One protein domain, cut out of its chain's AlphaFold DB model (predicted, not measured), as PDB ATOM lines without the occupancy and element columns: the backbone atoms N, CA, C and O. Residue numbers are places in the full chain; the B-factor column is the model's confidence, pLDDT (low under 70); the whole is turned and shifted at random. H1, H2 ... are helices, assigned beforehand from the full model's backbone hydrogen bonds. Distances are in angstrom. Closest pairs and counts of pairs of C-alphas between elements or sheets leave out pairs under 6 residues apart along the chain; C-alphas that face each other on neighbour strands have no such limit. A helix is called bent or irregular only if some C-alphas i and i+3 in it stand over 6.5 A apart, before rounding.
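This is residues 193 to 261 of the 277 residues of an uncharacterized protein of Coptis chinensis (UniProt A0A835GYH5). A long helix, H2, forms the spine, with the shorter H4 folded back beside part of it; H1 is set crosswise at the beginning of H2, and H3 makes a crosswise turn between the far end of H2 and H4. H5 turns off at a corner from the end of H4 and points away from the other helices, like the stem of a T. The printed part has 69 residues with five named helices, H1 to H5 in chain order, and no named strand; the class is all helix. The whole is only just compact, close to loose, with a radius of gyration of the C-alphas of 12.9 A, and the C-alphas span 34 by 31 by 18 A.

H1, residues 198 to 206, touches H2, residues 214 to 229, about perpendicular at 86 degrees; their closest C-alphas, those of Arg 201 and Trp 215, are 4.8 A apart. H2 touches H1 with residues 214 to 219 alone. H3, residues 231 to 238, is close to H2 but not clearly touching, the closest C-alphas being those of Ile 226 and Tyr 234, 7.2 A apart. H4, residues 242 to 250, touches H3 about perpendicular at 87 degrees, with the C-alphas of Asp 235 and Gly 242 closest at 4.3 A. H4 also touches H2, at a shallow tilt of 17 degrees, opposite ways; the closest C-alphas are those of Arg 219 and Ile 250, 5.9 A apart. H5, residues 252 to 259, and H4 only just touch, and only at the corner by their link, with 3 pairs of C-alphas within 8 A; those of Thr 248 and Leu 254 are closest at 6.3 A. H4 is the hub, touching three other helices. H1 is apart from H3, H4 and H5, and H3 is apart from H5. In H1, H2, H3, H4 and H5 every O i to N i+4 pair is within hydrogen-bond range.

H1 begins at C-alpha 198, at (-25.754, 43.333, -18.658), and measures 12.1 A from first to last C-alpha. H2 measures 21.3 A, from C-alpha 214 at (-19.817, 33.618, -18.932) to C-alpha 229; it is neither bent nor irregular, but only just: C-alphas 226 and 229 are 6.1 A apart. H3 measures 10.8 A, H4 12.3 A and H5 10.3 A, and H5 ends at C-alpha 259, at (-39.973, 35.437, -10.230).

The two C-alphas farthest apart, those of Asp 210 and Asp 240, are 35.3 A from each other. The printed part has no cut; the link from H1 to H2 is short, and the other three links are tight. Residue 240 and residues 253 to 261 have pLDDT under 70, and the mean of the printed part is 83.0.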
ATOM      1  N   SER A 193     -25.647  42.182 -24.350       89.62
ATOM      2  CA  SER A 193     -27.111  42.187 -24.268       89.62
ATOM      3  C   SER A 193     -27.590  43.105 -23.142       89.62
ATOM      4  O   SER A 193     -27.159  42.975 -22.002       89.62
ATOM      5  N   GLY A 194     -28.501  44.029 -23.460       87.12
ATOM      6  CA  GLY A 194     -29.077  44.996 -22.515       87.12
ATOM      7  C   GLY A 194     -30.212  44.423 -21.661       87.12
ATOM      8  O   GLY A 194     -31.280  45.027 -21.592       87.12
ATOM      9  N   ASP A 195     -30.007  43.240 -21.082       87.81
ATOM     10  CA  ASP A 195     -30.925  42.596 -20.139       87.81
ATOM     11  C   ASP A 195     -30.564  42.949 -18.678       87.81
ATOM     12  O   ASP A 195     -29.659  43.744 -18.411       87.81
ATOM     13  N   GLY A 196     -31.271  42.358 -17.709       86.12
ATOM     14  CA  GLY A 196     -30.974  42.526 -16.278       86.12
ATOM     15  C   GLY A 196     -29.609  41.972 -15.840       86.12
ATOM     16  O   GLY A 196     -29.202  42.199 -14.706       86.12
ATOM     17  N   ASN A 197     -28.885  41.285 -16.731       89.69
ATOM     18  CA  ASN A 197     -27.568  40.706 -16.480       89.69
ATOM     19  C   ASN A 197     -26.436  41.477 -17.175       89.69
ATOM     20  O   ASN A 197     -25.283  41.055 -17.095       89.69
ATOM     21  N   CYS A 198     -26.726  42.599 -17.843       92.00
ATOM     22  CA  CYS A 198     -25.754  43.333 -18.658       92.00
ATOM     23  C   CYS A 198     -24.455  43.707 -17.917       92.00
ATOM     24  O   CYS A 198     -23.387  43.648 -18.521       92.00
ATOM     25  N   GLY A 199     -24.521  44.021 -16.617       92.75
ATOM     26  CA  GLY A 199     -23.334  44.284 -15.794       92.75
ATOM     27  C   GLY A 199     -22.427  43.058 -15.654       92.75
ATOM     28  O   GLY A 199     -21.240  43.131 -15.954       92.75
ATOM     29  N   PHE A 200     -22.997  41.904 -15.297       93.75
ATOM     30  CA  PHE A 200     -22.258  40.638 -15.199       93.75
ATOM     31  C   PHE A 200     -21.724  40.182 -16.559       93.75
ATOM     32  O   PHE A 200     -20.599  39.699 -16.650       93.75
ATOM     33  N   ARG A 201     -22.492  40.391 -17.636       94.38
ATOM     34  CA  ARG A 201     -22.028  40.136 -19.010       94.38
ATOM     35  C   ARG A 201     -20.836  41.015 -19.374       94.38
ATOM     36  O   ARG A 201     -19.901  40.518 -19.985       94.38
ATOM     37  N   ALA A 202     -20.848  42.294 -18.999       94.75
ATOM     38  CA  ALA A 202     -19.726  43.193 -19.260       94.75
ATOM     39  C   ALA A 202     -18.453  42.734 -18.534       94.75
ATOM     40  O   ALA A 202     -17.381  42.721 -19.141       94.75
ATOM     41  N   VAL A 203     -18.575  42.294 -17.277       95.00
ATOM     42  CA  VAL A 203     -17.455  41.710 -16.520       95.00
ATOM     43  C   VAL A 203     -16.961  40.426 -17.187       95.00
ATOM     44  O   VAL A 203     -15.768  40.309 -17.441       95.00
ATOM     45  N   ALA A 204     -17.864  39.515 -17.558       95.44
ATOM     46  CA  ALA A 204     -17.513  38.259 -18.216       95.44
ATOM     47  C   ALA A 204     -16.722  38.485 -19.512       95.44
ATOM     48  O   ALA A 204     -15.663  37.894 -19.702       95.44
ATOM     49  N   VAL A 205     -17.188  39.400 -20.368       94.25
ATOM     50  CA  VAL A 205     -16.477  39.759 -21.604       94.25
ATOM     51  C   VAL A 205     -15.115  40.380 -21.306       94.25
ATOM     52  O   VAL A 205     -14.137  40.037 -21.962       94.25
ATOM     53  N   SER A 206     -15.029  41.248 -20.295       92.81
ATOM     54  CA  SER A 206     -13.762  41.879 -19.893       92.81
ATOM     55  C   SER A 206     -12.751  40.869 -19.338       92.81
ATOM     56  O   SER A 206     -11.550  41.076 -19.463       92.81
ATOM     57  N   MET A 207     -13.232  39.770 -18.753       94.00
ATOM     58  CA  MET A 207     -12.416  38.646 -18.280       94.00
ATOM     59  C   MET A 207     -12.092  37.620 -19.379       94.00
ATOM     60  O   MET A 207     -11.377  36.656 -19.122       94.00
ATOM     61  N   GLY A 208     -12.597  37.807 -20.603       92.44
ATOM     62  CA  GLY A 208     -12.397  36.870 -21.712       92.44
ATOM     63  C   GLY A 208     -13.270  35.612 -21.642       92.44
ATOM     64  O   GLY A 208     -13.003  34.645 -22.354       92.44
ATOM     65  N   PHE A 209     -14.310  35.607 -20.806       93.44
ATOM     66  CA  PHE A 209     -15.302  34.535 -20.774       93.44
ATOM     67  C   PHE A 209     -16.286  34.628 -21.945       93.44
ATOM     68  O   PHE A 209     -16.356  35.619 -22.678       93.44
ATOM     69  N   ASP A 210     -17.086  33.574 -22.104       92.25
ATOM     70  CA  ASP A 210     -18.118  33.509 -23.133       92.25
ATOM     71  C   ASP A 210     -19.159  34.640 -22.996       92.25
ATOM     72  O   ASP A 210     -19.646  34.949 -21.903       92.25
ATOM     73  N   LYS A 211     -19.553  35.240 -24.129       85.69
ATOM     74  CA  LYS A 211     -20.455  36.407 -24.162       85.69
ATOM     75  C   LYS A 211     -21.888  36.057 -23.740       85.69
ATOM     76  O   LYS A 211     -22.617  36.912 -23.216       85.69
ATOM     77  N   GLU A 212     -22.319  34.823 -23.985       84.31
ATOM     78  CA  GLU A 212     -23.700  34.395 -23.755       84.31
ATOM     79  C   GLU A 212     -23.907  33.794 -22.368       84.31
ATOM     80  O   GLU A 212     -24.956  34.044 -21.768       84.31
ATOM     81  N   THR A 213     -22.911  33.076 -21.851       89.19
ATOM     82  CA  THR A 213     -22.999  32.240 -20.643       89.19
ATOM     83  C   THR A 213     -21.979  32.599 -19.564       89.19
ATOM     84  O   THR A 213     -22.236  32.322 -18.397       89.19
ATOM     85  N   GLY A 214     -20.885  33.296 -19.890       91.69
ATOM     86  CA  GLY A 214     -19.817  33.618 -18.932       91.69
ATOM     87  C   GLY A 214     -20.269  34.468 -17.740       91.69
ATOM     88  O   GLY A 214     -19.669  34.422 -16.673       91.69
ATOM     89  N   TRP A 215     -21.377  35.200 -17.872       92.88
ATOM     90  CA  TRP A 215     -21.988  35.941 -16.765       92.88
ATOM     91  C   TRP A 215     -22.518  35.036 -15.639       92.88
ATOM     92  O   TRP A 215     -22.657  35.510 -14.514       92.88
ATOM     93  N   ILE A 216     -22.821  33.763 -15.932       91.31
ATOM     94  CA  ILE A 216     -23.233  32.766 -14.934       91.31
ATOM     95  C   ILE A 216     -22.048  32.465 -14.016       91.31
ATOM     96  O   ILE A 216     -22.201  32.535 -12.801       91.31
ATOM     97  N   GLN A 217     -20.865  32.239 -14.600       91.31
ATOM     98  CA  GLN A 217     -19.631  32.021 -13.845       91.31
ATOM     99  C   GLN A 217     -19.311  33.224 -12.957       91.31
ATOM    100  O   GLN A 217     -19.128  33.063 -11.761       91.31
ATOM    101  N   VAL A 218     -19.370  34.445 -13.505       94.19
ATOM    102  CA  VAL A 218     -19.130  35.671 -12.721       94.19
ATOM    103  C   VAL A 218     -20.064  35.766 -11.511       94.19
ATOM    104  O   VAL A 218     -19.636  36.163 -10.432       94.19
ATOM    105  N   ARG A 219     -21.349  35.417 -11.662       92.31
ATOM    106  CA  ARG A 219     -22.282  35.401 -10.525       92.31
ATOM    107  C   ARG A 219     -21.908  34.330  -9.501       92.31
ATOM    108  O   ARG A 219     -21.965  34.620  -8.314       92.31
ATOM    109  N   GLN A 220     -21.531  33.134  -9.948       90.06
ATOM    110  CA  GLN A 220     -21.121  32.040  -9.068       90.06
ATOM    111  C   GLN A 220     -19.847  32.381  -8.282       90.06
ATOM    112  O   GLN A 220     -19.815  32.176  -7.072       90.06
ATOM    113  N   ASP A 221     -18.860  32.998  -8.930       91.69
ATOM    114  CA  ASP A 221     -17.617  33.431  -8.286       91.69
ATOM    115  C   ASP A 221     -17.883  34.516  -7.228       91.69
ATOM    116  O   ASP A 221     -17.327  34.485  -6.133       91.69
ATOM    117  N   LEU A 222     -18.782  35.467  -7.519       92.50
ATOM    118  CA  LEU A 222     -19.176  36.509  -6.561       92.50
ATOM    119  C   LEU A 222     -19.939  35.943  -5.360       92.50
ATOM    120  O   LEU A 222     -19.785  36.425  -4.240       92.50
ATOM    121  N   VAL A 223     -20.775  34.936  -5.598       90.06
ATOM    122  CA  VAL A 223     -21.469  34.182  -4.555       90.06
ATOM    123  C   VAL A 223     -20.465  33.500  -3.629       90.06
ATOM    124  O   VAL A 223     -20.556  33.655  -2.415       90.06
ATOM    125  N   GLU A 224     -19.485  32.805  -4.199       88.19
ATOM    126  CA  GLU A 224     -18.433  32.139  -3.438       88.19
ATOM    127  C   GLU A 224     -17.576  33.153  -2.662       88.19
ATOM    128  O   GLU A 224     -17.241  32.922  -1.500       88.19
ATOM    129  N   GLU A 225     -17.271  34.317  -3.252       90.69
ATOM    130  CA  GLU A 225     -16.573  35.409  -2.559       90.69
ATOM    131  C   GLU A 225     -17.324  35.871  -1.307       90.69
ATOM    132  O   GLU A 225     -16.708  36.080  -0.256       90.69
ATOM    133  N   ILE A 226     -18.642  36.032  -1.412       89.31
ATOM    134  CA  ILE A 226     -19.480  36.473  -0.296       89.31
ATOM    135  C   ILE A 226     -19.569  35.383   0.771       89.31
ATOM    136  O   ILE A 226     -19.337  35.683   1.940       89.31
ATOM    137  N   ASP A 227     -19.862  34.144   0.376       84.62
ATOM    138  CA  ASP A 227     -20.139  33.052   1.313       84.62
ATOM    139  C   ASP A 227     -18.861  32.556   2.015       84.62
ATOM    140  O   ASP A 227     -18.885  32.264   3.209       84.62
ATOM    141  N   ILE A 228     -17.737  32.473   1.294       80.56
ATOM    142  CA  ILE A 228     -16.512  31.821   1.784       80.56
ATOM    143  C   ILE A 228     -15.459  32.838   2.211       80.56
ATOM    144  O   ILE A 228     -14.829  32.694   3.259       80.56
ATOM    145  N   TRP A 229     -15.223  33.855   1.386       76.06
ATOM    146  CA  TRP A 229     -13.984  34.621   1.486       76.06
ATOM    147  C   TRP A 229     -14.135  35.895   2.310       76.06
ATOM    148  O   TRP A 229     -13.209  36.255   3.042       76.06
ATOM    149  N   ARG A 230     -15.262  36.612   2.178       80.06
ATOM    150  CA  ARG A 230     -15.395  37.988   2.689       80.06
ATOM    151  C   ARG A 230     -16.753  38.335   3.304       80.06
ATOM    152  O   ARG A 230     -17.082  39.520   3.368       80.06
ATOM    153  N   HIS A 231     -17.491  37.355   3.824       81.06
ATOM    154  CA  HIS A 231     -18.801  37.557   4.463       81.06
ATOM    155  C   HIS A 231     -18.813  38.736   5.460       81.06
ATOM    156  O   HIS A 231     -19.503  39.735   5.253       81.06
ATOM    157  N   ASP A 232     -17.936  38.696   6.468       84.06
ATOM    158  CA  ASP A 232     -17.828  39.733   7.506       84.06
ATOM    159  C   ASP A 232     -17.478  41.124   6.960       84.06
ATOM    160  O   ASP A 232     -17.824  42.148   7.556       84.06
ATOM    161  N   LEU A 233     -16.730  41.187   5.853       86.56
ATOM    162  CA  LEU A 233     -16.374  42.456   5.223       86.56
ATOM    163  C   LEU A 233     -17.602  43.073   4.554       86.56
ATOM    164  O   LEU A 233     -17.825  44.276   4.690       86.56
ATOM    165  N   TYR A 234     -18.387  42.262   3.847       85.44
ATOM    166  CA  TYR A 234     -19.605  42.718   3.188       85.44
ATOM    167  C   TYR A 234     -20.664  43.158   4.203       85.44
ATOM    168  O   TYR A 234     -21.267  44.215   4.011       85.44
ATOM    169  N   ASP A 235     -20.796  42.461   5.331       85.62
ATOM    170  CA  ASP A 235     -21.662  42.894   6.434       85.62
ATOM    171  C   ASP A 235     -21.226  44.231   7.045       85.62
ATOM    172  O   ASP A 235     -22.059  45.106   7.299       85.62
ATOM    173  N   LYS A 236     -19.917  44.443   7.223       85.69
ATOM    174  CA  LYS A 236     -19.380  45.724   7.716       85.69
ATOM    175  C   LYS A 236     -19.550  46.863   6.712       85.69
ATOM    176  O   LYS A 236     -19.831  47.984   7.126       85.69
ATOM    177  N   MET A 237     -19.356  46.599   5.417       85.06
ATOM    178  CA  MET A 237     -19.458  47.618   4.363       85.06
ATOM    179  C   MET A 237     -20.902  48.042   4.087       85.06
ATOM    180  O   MET A 237     -21.133  49.215   3.795       85.06
ATOM    181  N   TRP A 238     -21.859  47.114   4.160       78.88
ATOM    182  CA  TRP A 238     -23.256  47.381   3.806       78.88
ATOM    183  C   TRP A 238     -24.204  47.570   4.994       78.88
ATOM    184  O   TRP A 238     -25.351  47.952   4.758       78.88
ATOM    185  N   HIS A 239     -23.706  47.413   6.228       77.00
ATOM    186  CA  HIS A 239     -24.457  47.427   7.491       77.00
ATOM    187  C   HIS A 239     -25.544  46.339   7.564       77.00
ATOM    188  O   HIS A 239     -26.228  46.076   6.581       77.00
ATOM    189  N   ASP A 240     -25.715  45.740   8.749       66.00
ATOM    190  CA  ASP A 240     -26.776  44.791   9.125       66.00
ATOM    191  C   ASP A 240     -27.290  43.890   7.984       66.00
ATOM    192  O   ASP A 240     -28.208  44.269   7.243       66.00
ATOM    193  N   ASP A 241     -26.755  42.666   7.889       78.81
ATOM    194  CA  ASP A 241     -27.161  41.643   6.904       78.81
ATOM    195  C   ASP A 241     -26.804  42.014   5.446       78.81
ATOM    196  O   ASP A 241     -27.525  41.726   4.487       78.81
ATOM    197  N   GLY A 242     -25.693  42.731   5.268       82.62
ATOM    198  CA  GLY A 242     -25.218  43.201   3.968       82.62
ATOM    199  C   GLY A 242     -24.821  42.058   3.032       82.62
ATOM    200  O   GLY A 242     -25.178  42.082   1.850       82.62
ATOM    201  N   ALA A 243     -24.139  41.042   3.563       84.25
ATOM    202  CA  ALA A 243     -23.721  39.863   2.815       84.25
ATOM    203  C   ALA A 243     -24.932  39.085   2.277       84.25
ATOM    204  O   ALA A 243     -25.030  38.879   1.068       84.25
ATOM    205  N   SER A 244     -25.920  38.768   3.120       84.00
ATOM    206  CA  SER A 244     -27.130  38.037   2.707       84.00
ATOM    207  C   SER A 244     -27.973  38.805   1.685       84.00
ATOM    208  O   SER A 244     -28.513  38.224   0.734       84.00
ATOM    209  N   LYS A 245     -28.070  40.134   1.820       83.50
ATOM    210  CA  LYS A 245     -28.754  40.986   0.831       83.50
ATOM    211  C   LYS A 245     -28.048  40.957  -0.520       83.50
ATOM    212  O   LYS A 245     -28.710  40.801  -1.548       83.50
ATOM    213  N   LEU A 246     -26.720  41.088  -0.535       85.44
ATOM    214  CA  LEU A 246     -25.930  40.994  -1.765       85.44
ATOM    215  C   LEU A 246     -26.053  39.605  -2.387       85.44
ATOM    216  O   LEU A 246     -26.304  39.493  -3.588       85.44
ATOM    217  N   ARG A 247     -25.982  38.562  -1.559       85.88
ATOM    218  CA  ARG A 247     -26.169  37.174  -1.964       85.88
ATOM    219  C   ARG A 247     -27.503  36.974  -2.671       85.88
ATOM    220  O   ARG A 247     -27.521  36.407  -3.756       85.88
ATOM    221  N   THR A 248     -28.588  37.521  -2.129       83.31
ATOM    222  CA  THR A 248     -29.936  37.429  -2.721       83.31
ATOM    223  C   THR A 248     -30.029  38.099  -4.098       83.31
ATOM    224  O   THR A 248     -30.755  37.628  -4.966       83.31
ATOM    225  N   ILE A 249     -29.301  39.197  -4.320       82.38
ATOM    226  CA  ILE A 249     -29.299  39.932  -5.599       82.38
ATOM    227  C   ILE A 249     -28.426  39.225  -6.651       82.38
ATOM    228  O   ILE A 249     -28.713  39.245  -7.856       82.38
ATOM    229  N   ILE A 250     -27.315  38.641  -6.206       85.50
ATOM    230  CA  ILE A 250     -26.324  38.009  -7.078       85.50
ATOM    231  C   ILE A 250     -26.734  36.571  -7.411       85.50
ATOM    232  O   ILE A 250     -26.489  36.124  -8.536       85.50
ATOM    233  N   ASP A 251     -27.424  35.878  -6.509       81.31
ATOM    234  CA  ASP A 251     -27.922  34.536  -6.768       81.31
ATOM    235  C   ASP A 251     -29.068  34.546  -7.782       81.31
ATOM    236  O   ASP A 251     -30.200  34.959  -7.519       81.31
ATOM    237  N   TRP A 252     -28.770  34.043  -8.972       71.06
ATOM    238  CA  TRP A 252     -29.755  33.900 -10.030       71.06
ATOM    239  C   TRP A 252     -30.810  32.824  -9.723       71.06
ATOM    240  O   TRP A 252     -31.951  32.960 -10.172       71.06
ATOM    241  N   ASN A 253     -30.485  31.804  -8.922       67.88
ATOM    242  CA  ASN A 253     -31.450  30.782  -8.516       67.88
ATOM    243  C   ASN A 253     -32.522  31.382  -7.599       67.88
ATOM    244  O   ASN A 253     -33.707  31.107  -7.790       67.88
ATOM    245  N   LEU A 254     -32.144  32.285  -6.681       58.50
ATOM    246  CA  LEU A 254     -33.123  33.059  -5.909       58.50
ATOM    247  C   LEU A 254     -33.927  34.010  -6.798       58.50
ATOM    248  O   LEU A 254     -35.136  34.129  -6.610       58.50
ATOM    249  N   GLN A 255     -33.312  34.649  -7.797       57.81
ATOM    250  CA  GLN A 255     -34.044  35.507  -8.735       57.81
ATOM    251  C   GLN A 255     -35.136  34.715  -9.486       57.81
ATOM    252  O   GLN A 255     -36.280  35.161  -9.546       57.81
ATOM    253  N   LEU A 256     -34.828  33.506  -9.967       59.34
ATOM    254  CA  LEU A 256     -35.808  32.605 -10.586       59.34
ATOM    255  C   LEU A 256     -36.912  32.158  -9.617       59.34
ATOM    256  O   LEU A 256     -38.076  32.108 -10.009       59.34
ATOM    257  N   LEU A 257     -36.565  31.850  -8.364       49.84
ATOM    258  CA  LEU A 257     -37.526  31.470  -7.321       49.84
ATOM    259  C   LEU A 257     -38.455  32.638  -6.953       49.84
ATOM    260  O   LEU A 257     -39.666  32.451  -6.849       49.84
ATOM    261  N   THR A 258     -37.918  33.857  -6.849       53.41
ATOM    262  CA  THR A 258     -38.712  35.073  -6.601       53.41
ATOM    263  C   THR A 258     -39.620  35.430  -7.779       53.41
ATOM    264  O   THR A 258     -40.773  35.804  -7.560       53.41
ATOM    265  N   ASP A 259     -39.160  35.242  -9.020       53.69
ATOM    266  CA  ASP A 259     -39.973  35.437 -10.230       53.69
ATOM    267  C   ASP A 259     -41.044  34.339 -10.393       53.69
ATOM    268  O   ASP A 259     -42.107  34.587 -10.969       53.69
ATOM    269  N   ALA A 260     -40.807  33.146  -9.838       55.97
ATOM    270  CA  ALA A 260     -41.773  32.049  -9.744       55.97
ATOM    271  C   ALA A 260     -42.733  32.166  -8.540       55.97
ATOM    272  O   ALA A 260     -43.650  31.352  -8.415       55.97
ATOM    273  N   GLY A 261     -42.567  33.175  -7.676       45.69
ATOM    274  CA  GLY A 261     -43.424  33.403  -6.509       45.69
ATOM    275  C   GLY A 261     -43.186  32.443  -5.337       45.69
ATOM    276  O   GLY A 261     -44.090  32.253  -4.525       45.69
TER     277      GLY A 261